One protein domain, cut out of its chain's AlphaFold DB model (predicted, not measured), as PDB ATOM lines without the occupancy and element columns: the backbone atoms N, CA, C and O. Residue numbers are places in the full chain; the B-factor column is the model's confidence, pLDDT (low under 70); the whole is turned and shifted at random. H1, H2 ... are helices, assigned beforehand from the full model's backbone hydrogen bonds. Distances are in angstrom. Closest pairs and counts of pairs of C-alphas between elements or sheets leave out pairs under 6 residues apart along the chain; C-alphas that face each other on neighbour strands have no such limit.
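Overview. This is residues 2 to 72 of the 178 residues of the protein "Hypothetical protein" of Rotaria sp. Silwood2 (UniProt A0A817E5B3). Three helices pack together in a triangle: H1 and H3 lie side by side, running opposite ways, and H2 crosses H1 steeply and meets H3 with its residues 38 to 42. Long links join H1, H2 and H3 in chain order. The printed part, 71 residues with no named strand, is all helix in class, compact with a radius of gyration of the C-alphas of 11.3 A, and elongated, 35 by 21 by 19 A.

Along the chain. H1, residues 2 to 15, begins at C-alpha 2 (-18.043, -45.454, 40.568) and is 20.2 A long. H2, residues 27 to 43, measures 24.6 A. H3, residues 56 to 67, measures 16.4 A and ends at C-alpha 67 (-10.698, -30.573, 46.715).

Arrangement. H1 touches H2, closest C-alphas Ala 9 and Phe 34 at 5.1 A, at a steep tilt of 56 degrees, opposite ways. H1 touches H3, closest C-alphas Ala 12 and Thr 58 at 5.2 A, at a shallow tilt of 20 degrees, opposite ways. H2 touches H3 with residues 38 to 42 alone, meeting residues 62 to 66, closest C-alphas Arg 42 and Met 66 at 5.9 A; the tilt of 37 degrees, the same way, is only just steep. The packing is mostly crossed, only just, with 1 of 3 touching pairs at a shallow tilt. In H1, H2 and H3 every O i to N i+4 pair is within hydrogen-bond range.

Size, cuts and confidence. The farthest C-alphas, Gln 24 and Gln 71, are 35.8 A apart. The printed part has no cut; both links are long, 11 and 12 residues. Mean pLDDT of the printed part is 88.0, and no printed residue is under 70.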
ATOM      1  N   PHE A   2     -16.592 -45.355  40.351       83.25
ATOM      2  CA  PHE A   2     -18.043 -45.454  40.568       83.25
ATOM      3  C   PHE A   2     -18.489 -45.448  42.044       83.25
ATOM      4  O   PHE A   2     -19.425 -44.742  42.392       83.25
ATOM      5  N   ILE A   3     -17.794 -46.182  42.924       83.50
ATOM      6  CA  ILE A   3     -18.147 -46.265  44.357       83.50
ATOM      7  C   ILE A   3     -18.123 -44.886  45.020       83.50
ATOM      8  O   ILE A   3     -18.978 -44.566  45.830       83.50
ATOM      9  N   GLU A   4     -17.144 -44.065  44.666       83.00
ATOM     10  CA  GLU A   4     -16.962 -42.729  45.227       83.00
ATOM     11  C   GLU A   4     -18.070 -41.766  44.798       83.00
ATOM     12  O   GLU A   4     -18.601 -41.045  45.637       83.00
ATOM     13  N   LEU A   5     -18.459 -41.813  43.519       87.88
ATOM     14  CA  LEU A   5     -19.615 -41.065  43.019       87.88
ATOM     15  C   LEU A   5     -20.887 -41.484  43.754       87.88
ATOM     16  O   LEU A   5     -21.658 -40.636  44.185       87.88
ATOM     17  N   LEU A   6     -21.064 -42.790  43.960       89.69
ATOM     18  CA  LEU A   6     -22.221 -43.332  44.658       89.69
ATOM     19  C   LEU A   6     -22.245 -42.908  46.132       89.69
ATOM     20  O   LEU A   6     -23.289 -42.507  46.630       89.69
ATOM     21  N   VAL A   7     -21.104 -42.938  46.827       89.19
ATOM     22  CA  VAL A   7     -21.005 -42.463  48.216       89.19
ATOM     23  C   VAL A   7     -21.304 -40.966  48.299       89.19
ATOM     24  O   VAL A   7     -22.106 -40.567  49.136       89.19
ATOM     25  N   GLY A   8     -20.719 -40.146  47.421       88.50
ATOM     26  CA  GLY A   8     -20.986 -38.705  47.380       88.50
ATOM     27  C   GLY A   8     -22.465 -38.395  47.138       88.50
ATOM     28  O   GLY A   8     -23.063 -37.641  47.903       88.50
ATOM     29  N   ALA A   9     -23.073 -39.059  46.152       91.62
ATOM     30  CA  ALA A   9     -24.484 -38.892  45.820       91.62
ATOM     31  C   ALA A   9     -25.410 -39.343  46.959       91.62
ATOM     32  O   ALA A   9     -26.390 -38.664  47.249       91.62
ATOM     33  N   VAL A  10     -25.099 -40.452  47.641       92.12
ATOM     34  CA  VAL A  10     -25.890 -40.935  48.786       92.12
ATOM     35  C   VAL A  10     -25.810 -39.964  49.959       92.12
ATOM     36  O   VAL A  10     -26.840 -39.649  50.548       92.12
ATOM     37  N   VAL A  11     -24.620 -39.463  50.302       91.31
ATOM     38  CA  VAL A  11     -24.483 -38.516  51.418       91.31
ATOM     39  C   VAL A  11     -25.174 -37.191  51.090       91.31
ATOM     40  O   VAL A  11     -25.888 -36.661  51.941       91.31
ATOM     41  N   ALA A  12     -25.035 -36.688  49.858       90.56
ATOM     42  CA  ALA A  12     -25.746 -35.491  49.415       90.56
ATOM     43  C   ALA A  12     -27.272 -35.683  49.469       90.56
ATOM     44  O   ALA A  12     -27.985 -34.834  49.999       90.56
ATOM     45  N   LEU A  13     -27.763 -36.842  49.020       91.94
ATOM     46  CA  LEU A  13     -29.182 -37.179  49.068       91.94
ATOM     47  C   LEU A  13     -29.714 -37.260  50.498       91.94
ATOM     48  O   LEU A  13     -30.826 -36.809  50.733       91.94
ATOM     49  N   ILE A  14     -28.950 -37.811  51.446       92.50
ATOM     50  CA  ILE A  14     -29.353 -37.875  52.860       92.50
ATOM     51  C   ILE A  14     -29.472 -36.467  53.450       92.50
ATOM     52  O   ILE A  14     -30.441 -36.179  54.149       92.50
ATOM     53  N   LEU A  15     -28.507 -35.593  53.161       90.88
ATOM     54  CA  LEU A  15     -28.494 -34.228  53.690       90.88
ATOM     55  C   LEU A  15     -29.632 -33.370  53.136       90.88
ATOM     56  O   LEU A  15     -30.235 -32.609  53.886       90.88
ATOM     57  N   ASP A  16     -29.957 -33.524  51.855       91.25
ATOM     58  CA  ASP A  16     -31.017 -32.758  51.196       91.25
ATOM     59  C   ASP A  16     -32.337 -33.535  51.050       91.25
ATOM     60  O   ASP A  16     -33.253 -33.094  50.352       91.25
ATOM     61  N   PHE A  17     -32.496 -34.669  51.745       87.88
ATOM     62  CA  PHE A  17     -33.708 -35.494  51.646       87.88
ATOM     63  C   PHE A  17     -34.967 -34.725  52.070       87.88
ATOM     64  O   PHE A  17     -36.030 -34.857  51.455       87.88
ATOM     65  N   HIS A  18     -34.823 -33.894  53.104       89.25
ATOM     66  CA  HIS A  18     -35.891 -33.090  53.696       89.25
ATOM     67  C   HIS A  18     -35.971 -31.661  53.142       89.25
ATOM     68  O   HIS A  18     -36.747 -30.853  53.648       89.25
ATOM     69  N   ASN A  19     -35.188 -31.327  52.116       90.69
ATOM     70  CA  ASN A  19     -35.163 -29.976  51.575       90.69
ATOM     71  C   ASN A  19     -36.451 -29.682  50.780       90.69
ATOM     72  O   ASN A  19     -36.777 -30.372  49.808       90.69
ATOM     73  N   ALA A  20     -37.186 -28.642  51.193       89.62
ATOM     74  CA  ALA A  20     -38.461 -28.247  50.591       89.62
ATOM     75  C   ALA A  20     -38.319 -27.861  49.108       89.62
ATOM     76  O   ALA A  20     -39.201 -28.162  48.309       89.62
ATOM     77  N   SER A  21     -37.180 -27.289  48.711       88.81
ATOM     78  CA  SER A  21     -36.903 -26.899  47.322       88.81
ATOM     79  C   SER A  21     -36.773 -28.096  46.375       88.81
ATOM     80  O   SER A  21     -37.068 -28.000  45.183       88.81
ATOM     81  N   LEU A  22     -36.362 -29.251  46.905       85.75
ATOM     82  CA  LEU A  22     -36.277 -30.503  46.155       85.75
ATOM     83  C   LEU A  22     -37.544 -31.353  46.287       85.75
ATOM     84  O   LEU A  22     -37.676 -32.351  45.576       85.75
ATOM     85  N   ALA A  23     -38.500 -30.945  47.132       87.88
ATOM     86  CA  ALA A  23     -39.740 -31.676  47.377       87.88
ATOM     87  C   ALA A  23     -40.556 -31.914  46.090       87.88
ATOM     88  O   ALA A  23     -41.198 -32.953  45.949       87.88
ATOM     89  N   GLN A  24     -40.460 -30.982  45.137       90.50
ATOM     90  CA  GLN A  24     -41.130 -31.028  43.835       90.50
ATOM     91  C   GLN A  24     -40.687 -32.193  42.934       90.50
ATOM     92  O   GLN A  24     -41.429 -32.606  42.046       90.50
ATOM     93  N   TYR A  25     -39.495 -32.752  43.158       90.19
ATOM     94  CA  TYR A  25     -38.981 -33.864  42.363       90.19
ATOM     95  C   TYR A  25     -39.360 -35.208  42.993       90.19
ATOM     96  O   TYR A  25     -39.288 -35.377  44.213       90.19
ATOM     97  N   GLY A  26     -39.700 -36.198  42.165       91.81
ATOM     98  CA  GLY A  26     -39.892 -37.578  42.618       91.81
ATOM     99  C   GLY A  26     -38.592 -38.198  43.144       91.81
ATOM    100  O   GLY A  26     -37.500 -37.804  42.737       91.81
ATOM    101  N   GLY A  27     -38.685 -39.196  44.031       89.44
ATOM    102  CA  GLY A  27     -37.510 -39.795  44.687       89.44
ATOM    103  C   GLY A  27     -36.457 -40.348  43.715       89.44
ATOM    104  O   GLY A  27     -35.265 -40.107  43.896       89.44
ATOM    105  N   GLY A  28     -36.887 -41.015  42.638       91.06
ATOM    106  CA  GLY A  28     -35.977 -41.503  41.592       91.06
ATOM    107  C   GLY A  28     -35.283 -40.372  40.825       91.06
ATOM    108  O   GLY A  28     -34.080 -40.437  40.574       91.06
ATOM    109  N   THR A  29     -36.014 -39.298  40.518       90.69
ATOM    110  CA  THR A  29     -35.467 -38.106  39.855       90.69
ATOM    111  C   THR A  29     -34.455 -37.391  40.746       90.69
ATOM    112  O   THR A  29     -33.398 -37.002  40.261       90.69
ATOM    113  N   ARG A  30     -34.712 -37.288  42.057       90.56
ATOM    114  CA  ARG A  30     -33.744 -36.723  43.013       90.56
ATOM    115  C   ARG A  30     -32.438 -37.505  43.023       90.56
ATOM    116  O   ARG A  30     -31.373 -36.905  42.960       90.56
ATOM    117  N   PHE A  31     -32.510 -38.835  43.058       91.31
ATOM    118  CA  PHE A  31     -31.311 -39.670  43.007       91.31
ATOM    119  C   PHE A  31     -30.500 -39.440  41.724       91.31
ATOM    120  O   PHE A  31     -29.283 -39.284  41.793       91.31
ATOM    121  N   MET A  32     -31.172 -39.361  40.571       91.69
ATOM    122  CA  MET A  32     -30.526 -39.039  39.292       91.69
ATOM    123  C   MET A  32     -29.852 -37.664  39.319       91.69
ATOM    124  O   MET A  32     -28.699 -37.568  38.909       91.69
ATOM    125  N   ILE A  33     -30.529 -36.632  39.840       91.62
ATOM    126  CA  ILE A  33     -29.972 -35.278  39.983       91.62
ATOM    127  C   ILE A  33     -28.691 -35.327  40.815       91.62
ATOM    128  O   ILE A  33     -27.646 -34.905  40.337       91.62
ATOM    129  N   PHE A  34     -28.721 -35.917  42.015       91.69
ATOM    130  CA  PHE A  34     -27.530 -35.986  42.868       91.69
ATOM    131  C   PHE A  34     -26.399 -36.818  42.255       91.69
ATOM    132  O   PHE A  34     -25.232 -36.461  42.413       91.69
ATOM    133  N   MET A  35     -26.704 -37.898  41.530       91.50
ATOM    134  CA  MET A  35     -25.694 -38.668  40.795       91.50
ATOM    135  C   MET A  35     -25.041 -37.841  39.685       91.50
ATOM    136  O   MET A  35     -23.813 -37.848  39.570       91.50
ATOM    137  N   LEU A  36     -25.837 -37.114  38.894       91.06
ATOM    138  CA  LEU A  36     -25.327 -36.266  37.818       91.06
ATOM    139  C   LEU A  36     -24.530 -35.083  38.374       91.06
ATOM    140  O   LEU A  36     -23.433 -34.815  37.899       91.06
ATOM    141  N   GLU A  37     -25.033 -34.432  39.419       91.19
ATOM    142  CA  GLU A  37     -24.375 -33.309  40.087       91.19
ATOM    143  C   GLU A  37     -23.036 -33.742  40.702       91.19
ATOM    144  O   GLU A  37     -22.012 -33.085  40.520       91.19
ATOM    145  N   THR A  38     -22.994 -34.911  41.350       91.12
ATOM    146  CA  THR A  38     -21.756 -35.479  41.917       91.12
ATOM    147  C   THR A  38     -20.747 -35.854  40.822       91.12
ATOM    148  O   THR A  38     -19.537 -35.702  40.999       91.12
ATOM    149  N   ALA A  39     -21.215 -36.341  39.669       90.06
ATOM    150  CA  ALA A  39     -20.347 -36.609  38.525       90.06
ATOM    151  C   ALA A  39     -19.829 -35.309  37.889       90.06
ATOM    152  O   ALA A  39     -18.640 -35.192  37.589       90.06
ATOM    153  N   ASN A  40     -20.685 -34.303  37.731       89.81
ATOM    154  CA  ASN A  40     -20.311 -33.049  37.094       89.81
ATOM    155  C   ASN A  40     -19.378 -32.213  37.965       89.81
ATOM    156  O   ASN A  40     -18.375 -31.715  37.460       89.81
ATOM    157  N   THR A  41     -19.626 -32.135  39.273       87.31
ATOM    158  CA  THR A  41     -18.716 -31.490  40.239       87.31
ATOM    159  C   THR A  41     -17.316 -32.108  40.203       87.31
ATOM    160  O   THR A  41     -16.326 -31.415  40.422       87.31
ATOM    161  N   ARG A  42     -17.200 -33.394  39.852       82.06
ATOM    162  CA  ARG A  42     -15.920 -34.099  39.702       82.06
ATOM    163  C   ARG A  42     -15.187 -33.825  38.391       82.06
ATOM    164  O   ARG A  42     -13.958 -33.783  38.408       82.06
ATOM    165  N   PHE A  43     -15.901 -33.723  37.273       79.56
ATOM    166  CA  PHE A  43     -15.279 -33.777  35.941       79.56
ATOM    167  C   PHE A  43     -15.476 -32.533  35.087       79.56
ATOM    168  O   PHE A  43     -14.629 -32.248  34.246       79.56
ATOM    169  N   ALA A  44     -16.585 -31.823  35.264       74.50
ATOM    170  CA  ALA A  44     -17.059 -30.875  34.266       74.50
ATOM    171  C   ALA A  44     -17.384 -29.488  34.838       74.50
ATOM    172  O   ALA A  44     -17.489 -28.535  34.077       74.50
ATOM    173  N   GLY A  45     -17.521 -29.353  36.163       77.88
ATOM    174  CA  GLY A  45     -17.837 -28.079  36.819       77.88
ATOM    175  C   GLY A  45     -19.219 -27.518  36.464       77.88
ATOM    176  O   GLY A  45     -19.513 -26.380  36.814       77.88
ATOM    177  N   TYR A  46     -20.061 -28.293  35.776       82.25
ATOM    178  CA  TYR A  46     -21.421 -27.897  35.429       82.25
ATOM    179  C   TYR A  46     -22.389 -28.214  36.566       82.25
ATOM    180  O   TYR A  46     -22.347 -29.304  37.135       82.25
ATOM    181  N   ALA A  47     -23.289 -27.281  36.848       83.44
ATOM    182  CA  ALA A  47     -24.421 -27.509  37.732       83.44
ATOM    183  C   ALA A  47     -25.640 -27.900  36.892       83.44
ATOM    184  O   ALA A  47     -25.952 -27.246  35.895       83.44
ATOM    185  N   THR A  48     -26.309 -28.991  37.258       84.44
ATOM    186  CA  THR A  48     -27.558 -29.428  36.606       84.44
ATOM    187  C   THR A  48     -28.785 -28.788  37.232       84.44
ATOM    188  O   THR A  48     -29.829 -28.688  36.592       84.44
ATOM    189  N   THR A  49     -28.642 -28.328  38.470       85.88
ATOM    190  CA  THR A  49     -29.664 -27.616  39.227       85.88
ATOM    191  C   THR A  49     -29.088 -26.344  39.816       85.88
ATOM    192  O   THR A  49     -27.887 -26.263  40.066       85.88
ATOM    193  N   ASP A  50     -29.949 -25.368  40.092       87.62
ATOM    194  CA  ASP A  50     -29.525 -24.147  40.763       87.62
ATOM    195  C   ASP A  50     -28.872 -24.454  42.116       87.62
ATOM    196  O   ASP A  50     -29.472 -25.050  43.015       87.62
ATOM    197  N   ILE A  51     -27.630 -23.993  42.258       85.69
ATOM    198  CA  ILE A  51     -26.775 -24.175  43.439       85.69
ATOM    199  C   ILE A  51     -27.438 -23.586  44.698       85.69
ATOM    200  O   ILE A  51     -27.229 -24.077  45.803       85.69
ATOM    201  N   SER A  52     -28.283 -22.566  44.530       88.25
ATOM    202  CA  SER A  52     -29.040 -21.918  45.608       88.25
ATOM    203  C   SER A  52     -30.118 -22.805  46.239       88.25
ATOM    204  O   SER A  52     -30.581 -22.504  47.338       88.25
ATOM    205  N   LEU A  53     -30.529 -23.884  45.564       88.00
ATOM    206  CA  LEU A  53     -31.551 -24.808  46.060       88.00
ATOM    207  C   LEU A  53     -30.969 -25.891  46.977       88.00
ATOM    208  O   LEU A  53     -31.716 -26.523  47.725       88.00
ATOM    209  N   LEU A  54     -29.656 -26.110  46.911       89.81
ATOM    210  CA  LEU A  54     -28.920 -27.079  47.718       89.81
ATOM    211  C   LEU A  54     -28.661 -26.512  49.119       89.81
ATOM    212  O   LEU A  54     -28.419 -25.314  49.284       89.81
ATOM    213  N   SER A  55     -28.701 -27.361  50.149       91.38
ATOM    214  CA  SER A  55     -28.322 -26.903  51.488       91.38
ATOM    215  C   SER A  55     -26.830 -26.570  51.565       91.38
ATOM    216  O   SER A  55     -25.986 -27.080  50.825       91.38
ATOM    217  N   SER A  56     -26.463 -25.738  52.538       91.75
ATOM    218  CA  SER A  56     -25.053 -25.439  52.819       91.75
ATOM    219  C   SER A  56     -24.230 -26.704  53.106       91.75
ATOM    220  O   SER A  56     -23.047 -26.759  52.768       91.75
ATOM    221  N   GLY A  57     -24.855 -27.737  53.682       89.69
ATOM    222  CA  GLY A  57     -24.220 -29.024  53.952       89.69
ATOM    223  C   GLY A  57     -23.840 -29.781  52.681       89.69
ATOM    224  O   GLY A  57     -22.721 -30.288  52.585       89.69
ATOM    225  N   THR A  58     -24.722 -29.831  51.682       90.44
ATOM    226  CA  THR A  58     -24.429 -30.513  50.412       90.44
ATOM    227  C   THR A  58     -23.407 -29.756  49.579       90.44
ATOM    228  O   THR A  58     -22.498 -30.377  49.024       90.44
ATOM    229  N   LEU A  59     -23.449 -28.422  49.595       90.75
ATOM    230  CA  LEU A  59     -22.417 -27.589  48.976       90.75
ATOM    231  C   LEU A  59     -21.030 -27.848  49.571       90.75
ATOM    232  O   LEU A  59     -20.063 -28.017  48.828       90.75
ATOM    233  N   LEU A  60     -20.927 -27.947  50.899       91.12
ATOM    234  CA  LEU A  60     -19.660 -28.250  51.565       91.12
ATOM    235  C   LEU A  60     -19.108 -29.611  51.126       91.12
ATOM    236  O   LEU A  60     -17.908 -29.741  50.881       91.12
ATOM    237  N   ILE A  61     -19.974 -30.613  50.966       89.25
ATOM    238  CA  ILE A  61     -19.574 -31.928  50.457       89.25
ATOM    239  C   ILE A  61     -19.075 -31.849  49.018       89.25
ATOM    240  O   ILE A  61     -18.048 -32.455  48.712       89.25
ATOM    241  N   PHE A  62     -19.742 -31.099  48.140       89.62
ATOM    242  CA  PHE A  62     -19.280 -30.932  46.761       89.62
ATOM    243  C   PHE A  62     -17.937 -30.207  46.680       89.62
ATOM    244  O   PHE A  62     -17.055 -30.649  45.946       89.62
ATOM    245  N   VAL A  63     -17.720 -29.175  47.499       89.88
ATOM    246  CA  VAL A  63     -16.412 -28.506  47.608       89.88
ATOM    247  C   VAL A  63     -15.340 -29.480  48.099       89.88
ATOM    248  O   VAL A  63     -14.237 -29.524  47.554       89.88
ATOM    249  N   LEU A  64     -15.657 -30.312  49.093       87.38
ATOM    250  CA  LEU A  64     -14.728 -31.317  49.606       87.38
ATOM    251  C   LEU A  64     -14.420 -32.395  48.553       87.38
ATOM    252  O   LEU A  64     -13.269 -32.804  48.408       87.38
ATOM    253  N   LEU A  65     -15.412 -32.813  47.767       85.69
ATOM    254  CA  LEU A  65     -15.231 -33.733  46.642       85.69
ATOM    255  C   LEU A  65     -14.377 -33.126  45.523       85.69
ATOM    256  O   LEU A  65     -13.546 -33.833  44.953       85.69
ATOM    257  N   MET A  66     -14.519 -31.830  45.240       87.38
ATOM    258  CA  MET A  66     -13.645 -31.118  44.302       87.38
ATOM    259  C   MET A  66     -12.203 -31.031  44.820       87.38
ATOM    260  O   MET A  66     -11.258 -31.268  44.067       87.38
ATOM    261  N   ALA A  67     -12.018 -30.732  46.109       88.50
ATOM    262  CA  ALA A  67     -10.698 -30.573  46.715       88.50
ATOM    263  C   ALA A  67      -9.929 -31.902  46.834       88.50
ATOM    264  O   ALA A  67      -8.703 -31.951  46.687       88.50
ATOM    265  N   VAL A  68     -10.633 -33.001  47.109       86.50
ATOM    266  CA  VAL A  68     -10.007 -34.303  47.340       86.50
ATOM    267  C   VAL A  68      -9.781 -35.015  46.012       86.50
ATOM    268  O   VAL A  68     -10.726 -35.411  45.336       86.50
ATOM    269  N   LYS A  69      -8.519 -35.272  45.653       84.06
ATOM    270  CA  LYS A  69      -8.179 -36.102  44.483       84.06
ATOM    271  C   LYS A  69      -8.817 -37.498  44.608       84.06
ATOM    272  O   LYS A  69      -8.712 -38.087  45.686       84.06
ATOM    273  N   PRO A  70      -9.362 -38.091  43.525       76.50
ATOM    274  CA  PRO A  70     -10.057 -39.385  43.590       76.50
ATOM    275  C   PRO A  70      -9.212 -40.487  44.246       76.50
ATOM    276  O   PRO A  70      -9.688 -41.291  45.039       76.50
ATOM    277  N   GLN A  71      -7.905 -40.478  43.972       79.19
ATOM    278  CA  GLN A  71      -6.937 -41.443  44.503       79.19
ATOM    279  C   GLN A  71      -6.844 -41.438  46.041       79.19
ATOM    280  O   GLN A  71      -6.584 -42.479  46.643       79.19
ATOM    281  N   MET A  72      -7.098 -40.296  46.686       79.50
ATOM    282  CA  MET A  72      -6.986 -40.146  48.139       79.50
ATOM    283  C   MET A  72      -8.168 -40.775  48.883       79.50
ATOM    284  O   MET A  72      -7.992 -41.280  49.992       79.50
TER     285      MET A  72